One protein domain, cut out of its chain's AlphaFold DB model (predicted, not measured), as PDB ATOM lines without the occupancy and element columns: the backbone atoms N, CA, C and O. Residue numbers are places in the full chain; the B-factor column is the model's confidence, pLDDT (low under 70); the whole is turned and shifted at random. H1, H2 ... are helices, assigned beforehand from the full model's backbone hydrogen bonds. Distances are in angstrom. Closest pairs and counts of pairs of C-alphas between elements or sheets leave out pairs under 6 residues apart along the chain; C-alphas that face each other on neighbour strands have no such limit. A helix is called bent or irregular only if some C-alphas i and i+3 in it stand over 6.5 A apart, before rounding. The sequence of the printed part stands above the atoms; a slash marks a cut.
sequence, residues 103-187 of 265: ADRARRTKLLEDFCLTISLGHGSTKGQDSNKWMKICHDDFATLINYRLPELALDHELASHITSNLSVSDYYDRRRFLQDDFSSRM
ATOM      1  N   ALA A 103      10.217 -19.791  35.977       54.66
ATOM      2  CA  ALA A 103       9.018 -19.257  36.638       54.66
ATOM      3  C   ALA A 103       7.743 -19.433  35.787       54.66
ATOM      4  O   ALA A 103       6.651 -19.635  36.328       54.66
ATOM      5  N   ASP A 104       7.881 -19.437  34.459       60.78
ATOM      6  CA  ASP A 104       6.778 -19.668  33.524       60.78
ATOM      7  C   ASP A 104       6.380 -21.145  33.474       60.78
ATOM      8  O   ASP A 104       5.218 -21.469  33.215       60.78
ATOM      9  N   ARG A 105       7.315 -22.052  33.791       63.22
ATOM     10  CA  ARG A 105       7.071 -23.498  33.801       63.22
ATOM     11  C   ARG A 105       5.999 -23.878  34.815       63.22
ATOM     12  O   ARG A 105       5.014 -24.502  34.443       63.22
ATOM     13  N   ALA A 106       6.136 -23.449  36.071       65.69
ATOM     14  CA  ALA A 106       5.161 -23.768  37.119       65.69
ATOM     15  C   ALA A 106       3.759 -23.223  36.792       65.69
ATOM     16  O   ALA A 106       2.748 -23.895  37.004       65.69
ATOM     17  N   ARG A 107       3.696 -22.010  36.223       65.75
ATOM     18  CA  ARG A 107       2.441 -21.399  35.771       65.75
ATOM     19  C   ARG A 107       1.811 -22.193  34.625       65.75
ATOM     20  O   ARG A 107       0.605 -22.417  34.643       65.75
ATOM     21  N   ARG A 108       2.615 -22.637  33.657       64.94
ATOM     22  CA  ARG A 108       2.178 -23.465  32.526       64.94
ATOM     23  C   ARG A 108       1.675 -24.829  32.982       64.94
ATOM     24  O   ARG A 108       0.608 -25.232  32.540       64.94
ATOM     25  N   THR A 109       2.390 -25.512  33.876       68.75
ATOM     26  CA  THR A 109       1.956 -26.808  34.420       68.75
ATOM     27  C   THR A 109       0.586 -26.680  35.078       68.75
ATOM     28  O   THR A 109      -0.311 -27.463  34.782       68.75
ATOM     29  N   LYS A 110       0.376 -25.629  35.881       73.62
ATOM     30  CA  LYS A 110      -0.934 -25.345  36.478       73.62
ATOM     31  C   LYS A 110      -2.010 -25.055  35.424       73.62
ATOM     32  O   LYS A 110      -3.129 -25.533  35.547       73.62
ATOM     33  N   LEU A 111      -1.675 -24.292  34.382       71.62
ATOM     34  CA  LEU A 111      -2.596 -23.984  33.286       71.62
ATOM     35  C   LEU A 111      -3.017 -25.246  32.517       71.62
ATOM     36  O   LEU A 111      -4.185 -25.397  32.173       71.62
ATOM     37  N   LEU A 112      -2.069 -26.149  32.259       71.12
ATOM     38  CA  LEU A 112      -2.313 -27.437  31.611       71.12
ATOM     39  C   LEU A 112      -3.169 -28.349  32.490       71.12
ATOM     40  O   LEU A 112      -4.102 -28.969  31.989       71.12
ATOM     41  N   GLU A 113      -2.899 -28.388  33.794       75.06
ATOM     42  CA  GLU A 113      -3.718 -29.121  34.759       75.06
ATOM     43  C   GLU A 113      -5.158 -28.589  34.779       75.06
ATOM     44  O   GLU A 113      -6.106 -29.358  34.617       75.06
ATOM     45  N   ASP A 114      -5.337 -27.272  34.906       77.12
ATOM     46  CA  ASP A 114      -6.659 -26.648  34.899       77.12
ATOM     47  C   ASP A 114      -7.385 -26.873  33.565       77.12
ATOM     48  O   ASP A 114      -8.592 -27.129  33.563       77.12
ATOM     49  N   PHE A 115      -6.665 -26.867  32.440       79.31
ATOM     50  CA  PHE A 115      -7.215 -27.217  31.133       79.31
ATOM     51  C   PHE A 115      -7.687 -28.673  31.091       79.31
ATOM     52  O   PHE A 115      -8.863 -28.906  30.809       79.31
ATOM     53  N   CYS A 116      -6.821 -29.640  31.418       76.00
ATOM     54  CA  CYS A 116      -7.144 -31.068  31.425       76.00
ATOM     55  C   CYS A 116      -8.336 -31.378  32.336       76.00
ATOM     56  O   CYS A 116      -9.253 -32.085  31.921       76.00
ATOM     57  N   LEU A 117      -8.367 -30.796  33.536       80.69
ATOM     58  CA  LEU A 117      -9.500 -30.923  34.450       80.69
ATOM     59  C   LEU A 117     -10.769 -30.278  33.891       80.69
ATOM     60  O   LEU A 117     -11.863 -30.780  34.116       80.69
ATOM     61  N   THR A 118     -10.662 -29.171  33.161       84.38
ATOM     62  CA  THR A 118     -11.827 -28.518  32.553       84.38
ATOM     63  C   THR A 118     -12.431 -29.380  31.451       84.38
ATOM     64  O   THR A 118     -13.639 -29.625  31.453       84.38
ATOM     65  N   ILE A 119     -11.604 -29.899  30.540       79.62
ATOM     66  CA  ILE A 119     -12.077 -30.739  29.434       79.62
ATOM     67  C   ILE A 119     -12.540 -32.135  29.885       79.62
ATOM     68  O   ILE A 119     -13.327 -32.767  29.182       79.62
ATOM     69  N   SER A 120     -12.134 -32.588  31.079       82.00
ATOM     70  CA  SER A 120     -12.649 -33.804  31.727       82.00
ATOM     71  C   SER A 120     -13.835 -33.554  32.676       82.00
ATOM     72  O   SER A 120     -14.308 -34.486  33.332       82.00
ATOM     73  N   LEU A 121     -14.346 -32.318  32.783       84.44
ATOM     74  CA  LEU A 121     -15.387 -31.921  33.752       84.44
ATOM     75  C   LEU A 121     -15.024 -32.264  35.214       84.44
ATOM     76  O   LEU A 121     -15.872 -32.675  36.008       84.44
ATOM     77  N   GLY A 122     -13.749 -32.128  35.569       79.88
ATOM     78  CA  GLY A 122     -13.199 -32.414  36.892       79.88
ATOM     79  C   GLY A 122     -12.977 -33.901  37.171       79.88
ATOM     80  O   GLY A 122     -12.598 -34.255  38.290       79.88
ATOM     81  N   HIS A 123     -13.195 -34.775  36.186       75.75
ATOM     82  CA  HIS A 123     -12.911 -36.198  36.329       75.75
ATOM     83  C   HIS A 123     -11.402 -36.432  36.482       75.75
ATOM     84  O   HIS A 123     -10.597 -35.761  35.832       75.75
ATOM     85  N   GLY A 124     -11.036 -37.354  37.378       65.69
ATOM     86  CA  GLY A 124      -9.644 -37.651  37.728       65.69
ATOM     87  C   GLY A 124      -9.054 -36.823  38.876       65.69
ATOM     88  O   GLY A 124      -8.010 -37.186  39.410       65.69
ATOM     89  N   SER A 125      -9.733 -35.763  39.329       61.81
ATOM     90  CA  SER A 125      -9.324 -34.993  40.514       61.81
ATOM     91  C   SER A 125      -9.786 -35.682  41.807       61.81
ATOM     92  O   SER A 125     -10.776 -35.272  42.422       61.81
ATOM     93  N   THR A 126      -9.063 -36.700  42.275       50.00
ATOM     94  CA  THR A 126      -9.155 -37.139  43.678       50.00
ATOM     95  C   THR A 126      -8.164 -36.327  44.522       50.00
ATOM     96  O   THR A 126      -7.035 -36.056  44.116       50.00
ATOM     97  N   LYS A 127      -8.593 -35.854  45.699       47.03
ATOM     98  CA  LYS A 127      -7.743 -35.066  46.611       47.03
ATOM     99  C   LYS A 127      -6.484 -35.877  46.985       47.03
ATOM    100  O   LYS A 127      -6.607 -36.820  47.757       47.03
ATOM    101  N   GLY A 128      -5.293 -35.504  46.497       59.00
ATOM    102  CA  GLY A 128      -4.005 -36.086  46.922       59.00
ATOM    103  C   GLY A 128      -3.086 -36.580  45.790       59.00
ATOM    104  O   GLY A 128      -3.094 -36.036  44.689       59.00
ATOM    105  N   GLN A 129      -2.277 -37.612  46.094       48.19
ATOM    106  CA  GLN A 129      -1.265 -38.251  45.220       48.19
ATOM    107  C   GLN A 129      -1.808 -38.750  43.869       48.19
ATOM    108  O   GLN A 129      -1.060 -38.833  42.895       48.19
ATOM    109  N   ASP A 130      -3.100 -39.060  43.803       61.69
ATOM    110  CA  ASP A 130      -3.749 -39.579  42.602       61.69
ATOM    111  C   ASP A 130      -3.936 -38.521  41.503       61.69
ATOM    112  O   ASP A 130      -3.939 -38.896  40.336       61.69
ATOM    113  N   SER A 131      -3.986 -37.217  41.823       65.00
ATOM    114  CA  SER A 131      -4.058 -36.160  40.793       65.00
ATOM    115  C   SER A 131      -2.807 -36.158  39.910       65.00
ATOM    116  O   SER A 131      -2.895 -36.127  38.687       65.00
ATOM    117  N   ASN A 132      -1.622 -36.310  40.516       69.88
ATOM    118  CA  ASN A 132      -0.359 -36.394  39.774       69.88
ATOM    119  C   ASN A 132      -0.301 -37.652  38.899       69.88
ATOM    120  O   ASN A 132       0.223 -37.620  37.786       69.88
ATOM    121  N   LYS A 133      -0.849 -38.767  39.393       75.88
ATOM    122  CA  LYS A 133      -0.943 -40.020  38.640       75.88
ATOM    123  C   LYS A 133      -1.919 -39.892  37.470       75.88
ATOM    124  O   LYS A 133      -1.585 -40.312  36.368       75.88
ATOM    125  N   TRP A 134      -3.084 -39.292  37.699       76.25
ATOM    126  CA  TRP A 134      -4.077 -38.997  36.672       76.25
ATOM    127  C   TRP A 134      -3.505 -38.088  35.589       76.25
ATOM    128  O   TRP A 134      -3.570 -38.427  34.411       76.25
ATOM    129  N   MET A 135      -2.877 -36.979  35.985       76.50
ATOM    130  CA  MET A 135      -2.234 -36.067  35.047       76.50
ATOM    131  C   MET A 135      -1.168 -36.791  34.239       76.50
ATOM    132  O   MET A 135      -1.184 -36.699  33.018       76.50
ATOM    133  N   LYS A 136      -0.312 -37.597  34.875       79.12
ATOM    134  CA  LYS A 136       0.668 -38.404  34.144       79.12
ATOM    135  C   LYS A 136       0.009 -39.312  33.098       79.12
ATOM    136  O   LYS A 136       0.470 -39.322  31.966       79.12
ATOM    137  N   ILE A 137      -1.074 -40.014  33.443       79.62
ATOM    138  CA  ILE A 137      -1.826 -40.852  32.489       79.62
ATOM    139  C   ILE A 137      -2.359 -40.005  31.329       79.62
ATOM    140  O   ILE A 137      -2.214 -40.392  30.174       79.62
ATOM    141  N   CYS A 138      -2.913 -38.825  31.617       78.25
ATOM    142  CA  CYS A 138      -3.379 -37.903  30.585       78.25
ATOM    143  C   CYS A 138      -2.231 -37.498  29.657       78.25
ATOM    144  O   CYS A 138      -2.359 -37.624  28.445       78.25
ATOM    145  N   HIS A 139      -1.106 -37.047  30.211       79.69
ATOM    146  CA  HIS A 139       0.068 -36.654  29.437       79.69
ATOM    147  C   HIS A 139       0.616 -37.822  28.600       79.69
ATOM    148  O   HIS A 139       0.870 -37.623  27.413       79.69
ATOM    149  N   ASP A 140       0.719 -39.028  29.166       82.31
ATOM    150  CA  ASP A 140       1.147 -40.254  28.475       82.31
ATOM    151  C   ASP A 140       0.229 -40.579  27.283       82.31
ATOM    152  O   ASP A 140       0.707 -40.792  26.161       82.31
ATOM    153  N   ASP A 141      -1.087 -40.580  27.498       82.12
ATOM    154  CA  ASP A 141      -2.077 -40.919  26.473       82.12
ATOM    155  C   ASP A 141      -2.193 -39.834  25.402       82.12
ATOM    156  O   ASP A 141      -2.166 -40.150  24.207       82.12
ATOM    157  N   PHE A 142      -2.259 -38.557  25.795       77.94
ATOM    158  CA  PHE A 142      -2.283 -37.436  24.859       77.94
ATOM    159  C   PHE A 142      -1.004 -37.401  24.022       77.94
ATOM    160  O   PHE A 142      -1.099 -37.399  22.797       77.94
ATOM    161  N   ALA A 143       0.182 -37.431  24.635       77.75
ATOM    162  CA  ALA A 143       1.451 -37.382  23.907       77.75
ATOM    163  C   ALA A 143       1.581 -38.537  22.911       77.75
ATOM    164  O   ALA A 143       1.888 -38.327  21.736       77.75
ATOM    165  N   THR A 144       1.292 -39.758  23.364       81.50
ATOM    166  CA  THR A 144       1.422 -40.967  22.549       81.50
ATOM    167  C   THR A 144       0.434 -40.968  21.381       81.50
ATOM    168  O   THR A 144       0.822 -41.254  20.246       81.50
ATOM    169  N   LEU A 145      -0.834 -40.604  21.610       74.94
ATOM    170  CA  LEU A 145      -1.855 -40.603  20.558       74.94
ATOM    171  C   LEU A 145      -1.724 -39.418  19.596       74.94
ATOM    172  O   LEU A 145      -1.964 -39.598  18.398       74.94
ATOM    173  N   ILE A 146      -1.300 -38.240  20.077       73.38
ATOM    174  CA  ILE A 146      -0.931 -37.117  19.203       73.38
ATOM    175  C   ILE A 146       0.223 -37.535  18.315       73.38
ATOM    176  O   ILE A 146       0.109 -37.403  17.105       73.38
ATOM    177  N   ASN A 147       1.299 -38.075  18.883       75.06
ATOM    178  CA  ASN A 147       2.450 -38.503  18.099       75.06
ATOM    179  C   ASN A 147       2.069 -39.600  17.089       75.06
ATOM    180  O   ASN A 147       2.559 -39.616  15.966       75.06
ATOM    181  N   TYR A 148       1.135 -40.490  17.435       73.88
ATOM    182  CA  TYR A 148       0.636 -41.497  16.499       73.88
ATOM    183  C   TYR A 148      -0.189 -40.893  15.345       73.88
ATOM    184  O   TYR A 148       0.001 -41.259  14.183       73.88
ATOM    185  N   ARG A 149      -1.117 -39.966  15.630       68.81
ATOM    186  CA  ARG A 149      -1.998 -39.363  14.605       68.81
ATOM    187  C   ARG A 149      -1.334 -38.238  13.810       68.81
ATOM    188  O   ARG A 149      -1.590 -38.081  12.614       68.81
ATOM    189  N   LEU A 150      -0.503 -37.457  14.483       66.81
ATOM    190  CA  LEU A 150       0.223 -36.288  14.008       66.81
ATOM    191  C   LEU A 150       1.717 -36.418  14.383       66.81
ATOM    192  O   LEU A 150       2.213 -35.630  15.180       66.81
ATOM    193  N   PRO A 151       2.466 -37.367  13.792       66.75
ATOM    194  CA  PRO A 151       3.884 -37.593  14.123       66.75
ATOM    195  C   PRO A 151       4.798 -36.406  13.804       66.75
ATOM    196  O   PRO A 151       5.910 -36.314  14.305       66.75
ATOM    197  N   GLU A 152       4.334 -35.496  12.951       59.28
ATOM    198  CA  GLU A 152       5.048 -34.269  12.597       59.28
ATOM    199  C   GLU A 152       4.678 -33.099  13.533       59.28
ATOM    200  O   GLU A 152       5.240 -32.011  13.393       59.28
ATOM    201  N   LEU A 153       3.743 -33.309  14.481       61.28
ATOM    202  CA  LEU A 153       3.417 -32.323  15.503       61.28
ATOM    203  C   LEU A 153       4.563 -32.189  16.483       61.28
ATOM    204  O   LEU A 153       4.929 -33.123  17.194       61.28
ATOM    205  N   ALA A 154       5.127 -30.990  16.505       56.25
ATOM    206  CA  ALA A 154       6.237 -30.671  17.360       56.25
ATOM    207  C   ALA A 154       5.729 -30.525  18.800       56.25
ATOM    208  O   ALA A 154       5.331 -29.449  19.234       56.25
ATOM    209  N   LEU A 155       5.744 -31.633  19.538       61.91
ATOM    210  CA  LEU A 155       5.485 -31.625  20.973       61.91
ATOM    211  C   LEU A 155       6.621 -30.892  21.695       61.91
ATOM    212  O   LEU A 155       7.790 -30.980  21.283       61.91
ATOM    213  N   ASP A 156       6.275 -30.158  22.753       62.22
ATOM    214  CA  ASP A 156       7.268 -29.605  23.672       62.22
ATOM    215  C   ASP A 156       8.019 -30.735  24.399       62.22
ATOM    216  O   ASP A 156       7.596 -31.890  24.371       62.22
ATOM    217  N   HIS A 157       9.167 -30.428  25.005       67.06
ATOM    218  CA  HIS A 157      10.028 -31.449  25.608       67.06
ATOM    219  C   HIS A 157       9.341 -32.220  26.746       67.06
ATOM    220  O   HIS A 157       9.588 -33.413  26.911       67.06
ATOM    221  N   GLU A 158       8.484 -31.560  27.528       68.81
ATOM    222  CA  GLU A 158       7.752 -32.195  28.624       68.81
ATOM    223  C   GLU A 158       6.790 -33.229  28.044       68.81
ATOM    224  O   GLU A 158       6.929 -34.419  28.320       68.81
ATOM    225  N   LEU A 159       5.913 -32.820  27.128       68.88
ATOM    226  CA  LEU A 159       4.940 -33.719  26.513       68.88
ATOM    227  C   LEU A 159       5.610 -34.794  25.636       68.88
ATOM    228  O   LEU A 159       5.174 -35.939  25.620       68.88
ATOM    229  N   ALA A 160       6.717 -34.475  24.962       74.06
ATOM    230  CA  ALA A 160       7.487 -35.448  24.185       74.06
ATOM    231  C   ALA A 160       8.119 -36.544  25.061       74.06
ATOM    232  O   ALA A 160       8.249 -37.681  24.607       74.06
ATOM    233  N   SER A 161       8.474 -36.234  26.314       78.62
ATOM    234  CA  SER A 161       9.022 -37.219  27.259       78.62
ATOM    235  C   SER A 161       8.012 -38.297  27.674       78.62
ATOM    236  O   SER A 161       8.406 -39.367  28.132       78.62
ATOM    237  N   HIS A 162       6.721 -38.040  27.450       78.81
ATOM    238  CA  HIS A 162       5.611 -38.947  27.737       78.81
ATOM    239  C   HIS A 162       5.251 -39.877  26.561       78.81
ATOM    240  O   HIS A 162       4.379 -40.740  26.686       78.81
ATOM    241  N   ILE A 163       5.908 -39.737  25.401       81.81
ATOM    242  CA  ILE A 163       5.646 -40.594  24.238       81.81
ATOM    243  C   ILE A 163       6.134 -42.018  24.523       81.81
ATOM    244  O   ILE A 163       7.322 -42.260  24.741       81.81
ATOM    245  N   THR A 164       5.227 -42.990  24.429       80.81
ATOM    246  CA  THR A 164       5.592 -44.410  24.478       80.81
ATOM    247  C   THR A 164       5.992 -44.910  23.085       80.81
ATOM    248  O   THR A 164       5.188 -44.897  22.150       80.81
ATOM    249  N   SER A 165       7.232 -45.383  22.941       73.56
ATOM    250  CA  SER A 165       7.722 -46.045  21.721       73.56
ATOM    251  C   SER A 165       7.134 -47.455  21.573       73.56
ATOM    252  O   SER A 165       6.944 -48.149  22.567       73.56
ATOM    253  N   ASN A 166       6.910 -47.911  20.332       72.69
ATOM    254  CA  ASN A 166       6.404 -49.257  19.997       72.69
ATOM    255  C   ASN A 166       4.996 -49.573  20.534       72.69
ATOM    256  O   ASN A 166       4.774 -50.594  21.181       72.69
ATOM    257  N   LEU A 167       4.032 -48.704  20.226       77.50
ATOM    258  CA  LEU A 167       2.631 -48.903  20.588       77.50
ATOM    259  C   LEU A 167       2.035 -50.119  19.857       77.50
ATOM    260  O   LEU A 167       1.973 -50.127  18.622       77.50
ATOM    261  N   SER A 168       1.578 -51.136  20.596       84.06
ATOM    262  CA  SER A 168       0.837 -52.238  19.981       84.06
ATOM    263  C   SER A 168      -0.540 -51.764  19.498       84.06
ATOM    264  O   SER A 168      -1.065 -50.737  19.938       84.06
ATOM    265  N   VAL A 169      -1.158 -52.527  18.590       81.19
ATOM    266  CA  VAL A 169      -2.516 -52.222  18.109       81.19
ATOM    267  C   VAL A 169      -3.522 -52.232  19.266       81.19
ATOM    268  O   VAL A 169      -4.401 -51.377  19.295       81.19
ATOM    269  N   SER A 170      -3.378 -53.152  20.227       83.62
ATOM    270  CA  SER A 170      -4.257 -53.218  21.404       83.62
ATOM    271  C   SER A 170      -4.093 -51.982  22.287       83.62
ATOM    272  O   SER A 170      -5.080 -51.304  22.565       83.62
ATOM    273  N   ASP A 171      -2.849 -51.620  22.623       82.62
ATOM    274  CA  ASP A 171      -2.558 -50.463  23.484       82.62
ATOM    275  C   ASP A 171      -3.098 -49.161  22.884       82.62
ATOM    276  O   ASP A 171      -3.598 -48.291  23.598       82.62
ATOM    277  N   TYR A 172      -3.029 -49.021  21.557       81.25
ATOM    278  CA  TYR A 172      -3.618 -47.883  20.860       81.25
ATOM    279  C   TYR A 172      -5.129 -47.774  21.100       81.25
ATOM    280  O   TYR A 172      -5.630 -46.677  21.367       81.25
ATOM    281  N   TYR A 173      -5.866 -48.883  20.995       80.69
ATOM    282  CA  TYR A 173      -7.315 -48.877  21.196       80.69
ATOM    283  C   TYR A 173      -7.695 -48.632  22.654       80.69
ATOM    284  O   TYR A 173      -8.640 -47.880  22.892       80.69
ATOM    285  N   ASP A 174      -6.948 -49.188  23.606       82.62
ATOM    286  CA  ASP A 174      -7.202 -48.989  25.034       82.62
ATOM    287  C   ASP A 174      -6.999 -47.523  25.441       82.62
ATOM    288  O   ASP A 174      -7.898 -46.909  26.019       82.62
ATOM    289  N   ARG A 175      -5.884 -46.905  25.030       83.38
ATOM    290  CA  ARG A 175      -5.625 -45.471  25.269       83.38
ATOM    291  C   ARG A 175      -6.631 -44.576  24.554       83.38
ATOM    292  O   ARG A 175      -7.099 -43.573  25.090       83.38
ATOM    293  N   ARG A 176      -7.009 -44.936  23.322       80.00
ATOM    294  CA  ARG A 176      -8.049 -44.205  22.584       80.00
ATOM    295  C   ARG A 176      -9.383 -44.263  23.321       80.00
ATOM    296  O   ARG A 176     -10.090 -43.259  23.350       80.00
ATOM    297  N   ARG A 177      -9.735 -45.424  23.875       81.06
ATOM    298  CA  ARG A 177     -10.965 -45.613  24.642       81.06
ATOM    299  C   ARG A 177     -10.944 -44.789  25.923       81.06
ATOM    300  O   ARG A 177     -11.919 -44.094  26.170       81.06
ATOM    301  N   PHE A 178      -9.831 -44.782  26.655       82.00
ATOM    302  CA  PHE A 178      -9.642 -43.908  27.814       82.00
ATOM    303  C   PHE A 178      -9.920 -42.436  27.467       82.00
ATOM    304  O   PHE A 178     -10.819 -41.824  28.036       82.00
ATOM    305  N   LEU A 179      -9.261 -41.882  26.438       74.69
ATOM    306  CA  LEU A 179      -9.527 -40.497  26.017       74.69
ATOM    307  C   LEU A 179     -10.972 -40.273  25.541       74.69
ATOM    308  O   LEU A 179     -11.525 -39.174  25.664       74.69
ATOM    309  N   GLN A 180     -11.594 -41.293  24.956       78.31
ATOM    310  CA  GLN A 180     -12.977 -41.204  24.520       78.31
ATOM    311  C   GLN A 180     -13.942 -41.119  25.707       78.31
ATOM    312  O   GLN A 180     -14.818 -40.249  25.719       78.31
ATOM    313  N   ASP A 181     -13.759 -41.994  26.688       79.44
ATOM    314  CA  ASP A 181     -14.635 -42.140  27.845       79.44
ATOM    315  C   ASP A 181     -14.446 -40.969  28.825       79.44
ATOM    316  O   ASP A 181     -15.434 -40.413  29.315       79.44
ATOM    317  N   ASP A 182     -13.207 -40.515  29.030       78.19
ATOM    318  CA  ASP A 182     -12.870 -39.499  30.032       78.19
ATOM    319  C   ASP A 182     -12.859 -38.054  29.521       78.19
ATOM    320  O   ASP A 182     -13.005 -37.135  30.326       78.19
ATOM    321  N   PHE A 183     -12.743 -37.828  28.209       78.12
ATOM    322  CA  PHE A 183     -12.697 -36.477  27.631       78.12
ATOM    323  C   PHE A 183     -13.733 -36.291  26.526       78.12
ATOM    324  O   PHE A 183     -14.591 -35.413  26.598       78.12
ATOM    325  N   SER A 184     -13.674 -37.119  25.483       72.81
ATOM    326  CA  SER A 184     -14.413 -36.876  24.234       72.81
ATOM    327  C   SER A 184     -15.929 -36.871  24.439       72.81
ATOM    328  O   SER A 184     -16.622 -35.977  23.954       72.81
ATOM    329  N   SER A 185     -16.439 -37.848  25.193       75.31
ATOM    330  CA  SER A 185     -17.857 -37.961  25.549       75.31
ATOM    331  C   SER A 185     -18.355 -36.742  26.336       75.31
ATOM    332  O   SER A 185     -19.482 -36.291  26.139       75.31
ATOM    333  N   ARG A 186     -17.491 -36.173  27.182       79.88
ATOM    334  CA  ARG A 186     -17.793 -35.049  28.075       79.88
ATOM    335  C   ARG A 186     -17.792 -33.711  27.358       79.88
ATOM    336  O   ARG A 186     -18.580 -32.838  27.704       79.88
ATOM    337  N   MET A 187     -16.932 -33.564  26.353       78.62
ATOM    338  CA  MET A 187     -16.862 -32.374  25.502       78.62
ATOM    339  C   MET A 187     -17.986 -32.329  24.459       78.62
ATOM    340  O   MET A 187     -18.218 -31.285  23.850       78.62
TER     341      MET A 187
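This is residues 103 to 187 of the 265 residues of an uncharacterized protein of Valsa mali var. pyri (UniProt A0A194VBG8). One long helix, H2, lies in the middle, with H4 crossing it steeply on one side and the short helix H3 packed on the opposite side. H1 passes close to H2 at nearly a right angle and makes a corner with the last residues of H4, while its own first residues, 103 to 108, stick out as a free arm. The contacts between H1 and the other helices are few, and the helices are crossed, not laid side by side. The printed part has 85 residues with four named helices, H1, H2, H3 and H4 in that order along the chain, and no named strand; the class is all helix. The whole is compact, with a radius of gyration of the C-alphas of 13.1 A, and the C-alphas span 33 by 30 by 23 A.

Begin with the longest helix, H2, residues 129 to 149: find C-alpha 129 at (-1.265, -38.251, 45.220) and see z fall until C-alpha 149 at (-1.998, -39.363, 14.605), 30.6 A from first to last C-alpha. Then go back to the first printed residue, Ala 103, with its C-alpha at (9.018, -19.257, 36.638); from there H1 runs through residues 103 to 119, 25.1 A long. After H2, look at residues 157 to 161 for H3, five residues and 6.1 A long. Last comes H4, residues 169 to 187, 25.6 A from first to last C-alpha, ending at C-alpha 187 at (-16.862, -32.374, 25.502). H4 has a kink of 42 degrees near residue 180, and it is irregular, but only just: C-alphas 182 and 185 are 6.9 A apart, and its line is a rough one.

Start at H2, the hub, which touches the three other helices. Look first at its residues 141 to 145, which touch residues 172 to 179 of H4; the closest C-alphas are those of Asp 141 and Arg 175, 5.9 A apart. H2 and H4 run opposite ways at a steep tilt of 68 degrees, only just short of about perpendicular. Next look at residues 139 to 143 of H2, which touch H3; the closest C-alphas are those of Ala 143 and Leu 159, 5.7 A apart. Residues 135 to 138 of H2 only just touch residues 113 to 116 of H1, with 3 pairs of C-alphas within 8 A. The closest C-alphas there are those of Glu 113 and Met 135, 7.1 A apart, and the two lines are about perpendicular, at 83 degrees. Now go to Ile 119, the one residue of H1 that touches H4: it meets residues 183 to 187, beyond the kink. H1 and H4 only just touch, with 3 pairs of C-alphas within 8 A, the closest being those of Ile 119 and Phe 183 at 6.0 A; their lines are about perpendicular, at 81 degrees. The helix packing is mostly crossed, with no touching pair that has a tilt at a shallow one. H3 is apart from H1 and from H4. In the backbone, H3 has its O i to N i+4 pair within hydrogen-bond range; such pairs are within range in 12 of 13 cases in H1, 16 of 17 in H2 and 13 of 15 in H4.

The two C-alphas farthest apart are those of Ala 103 and Val 169, 39.5 A. The printed part runs from 103 to 187 with no cut, and its three links are short. Its mean pLDDT is 73.3; in the B-factor column you will find values under 70 at residues 103 to 109, 124 to 132 and 149 to 159.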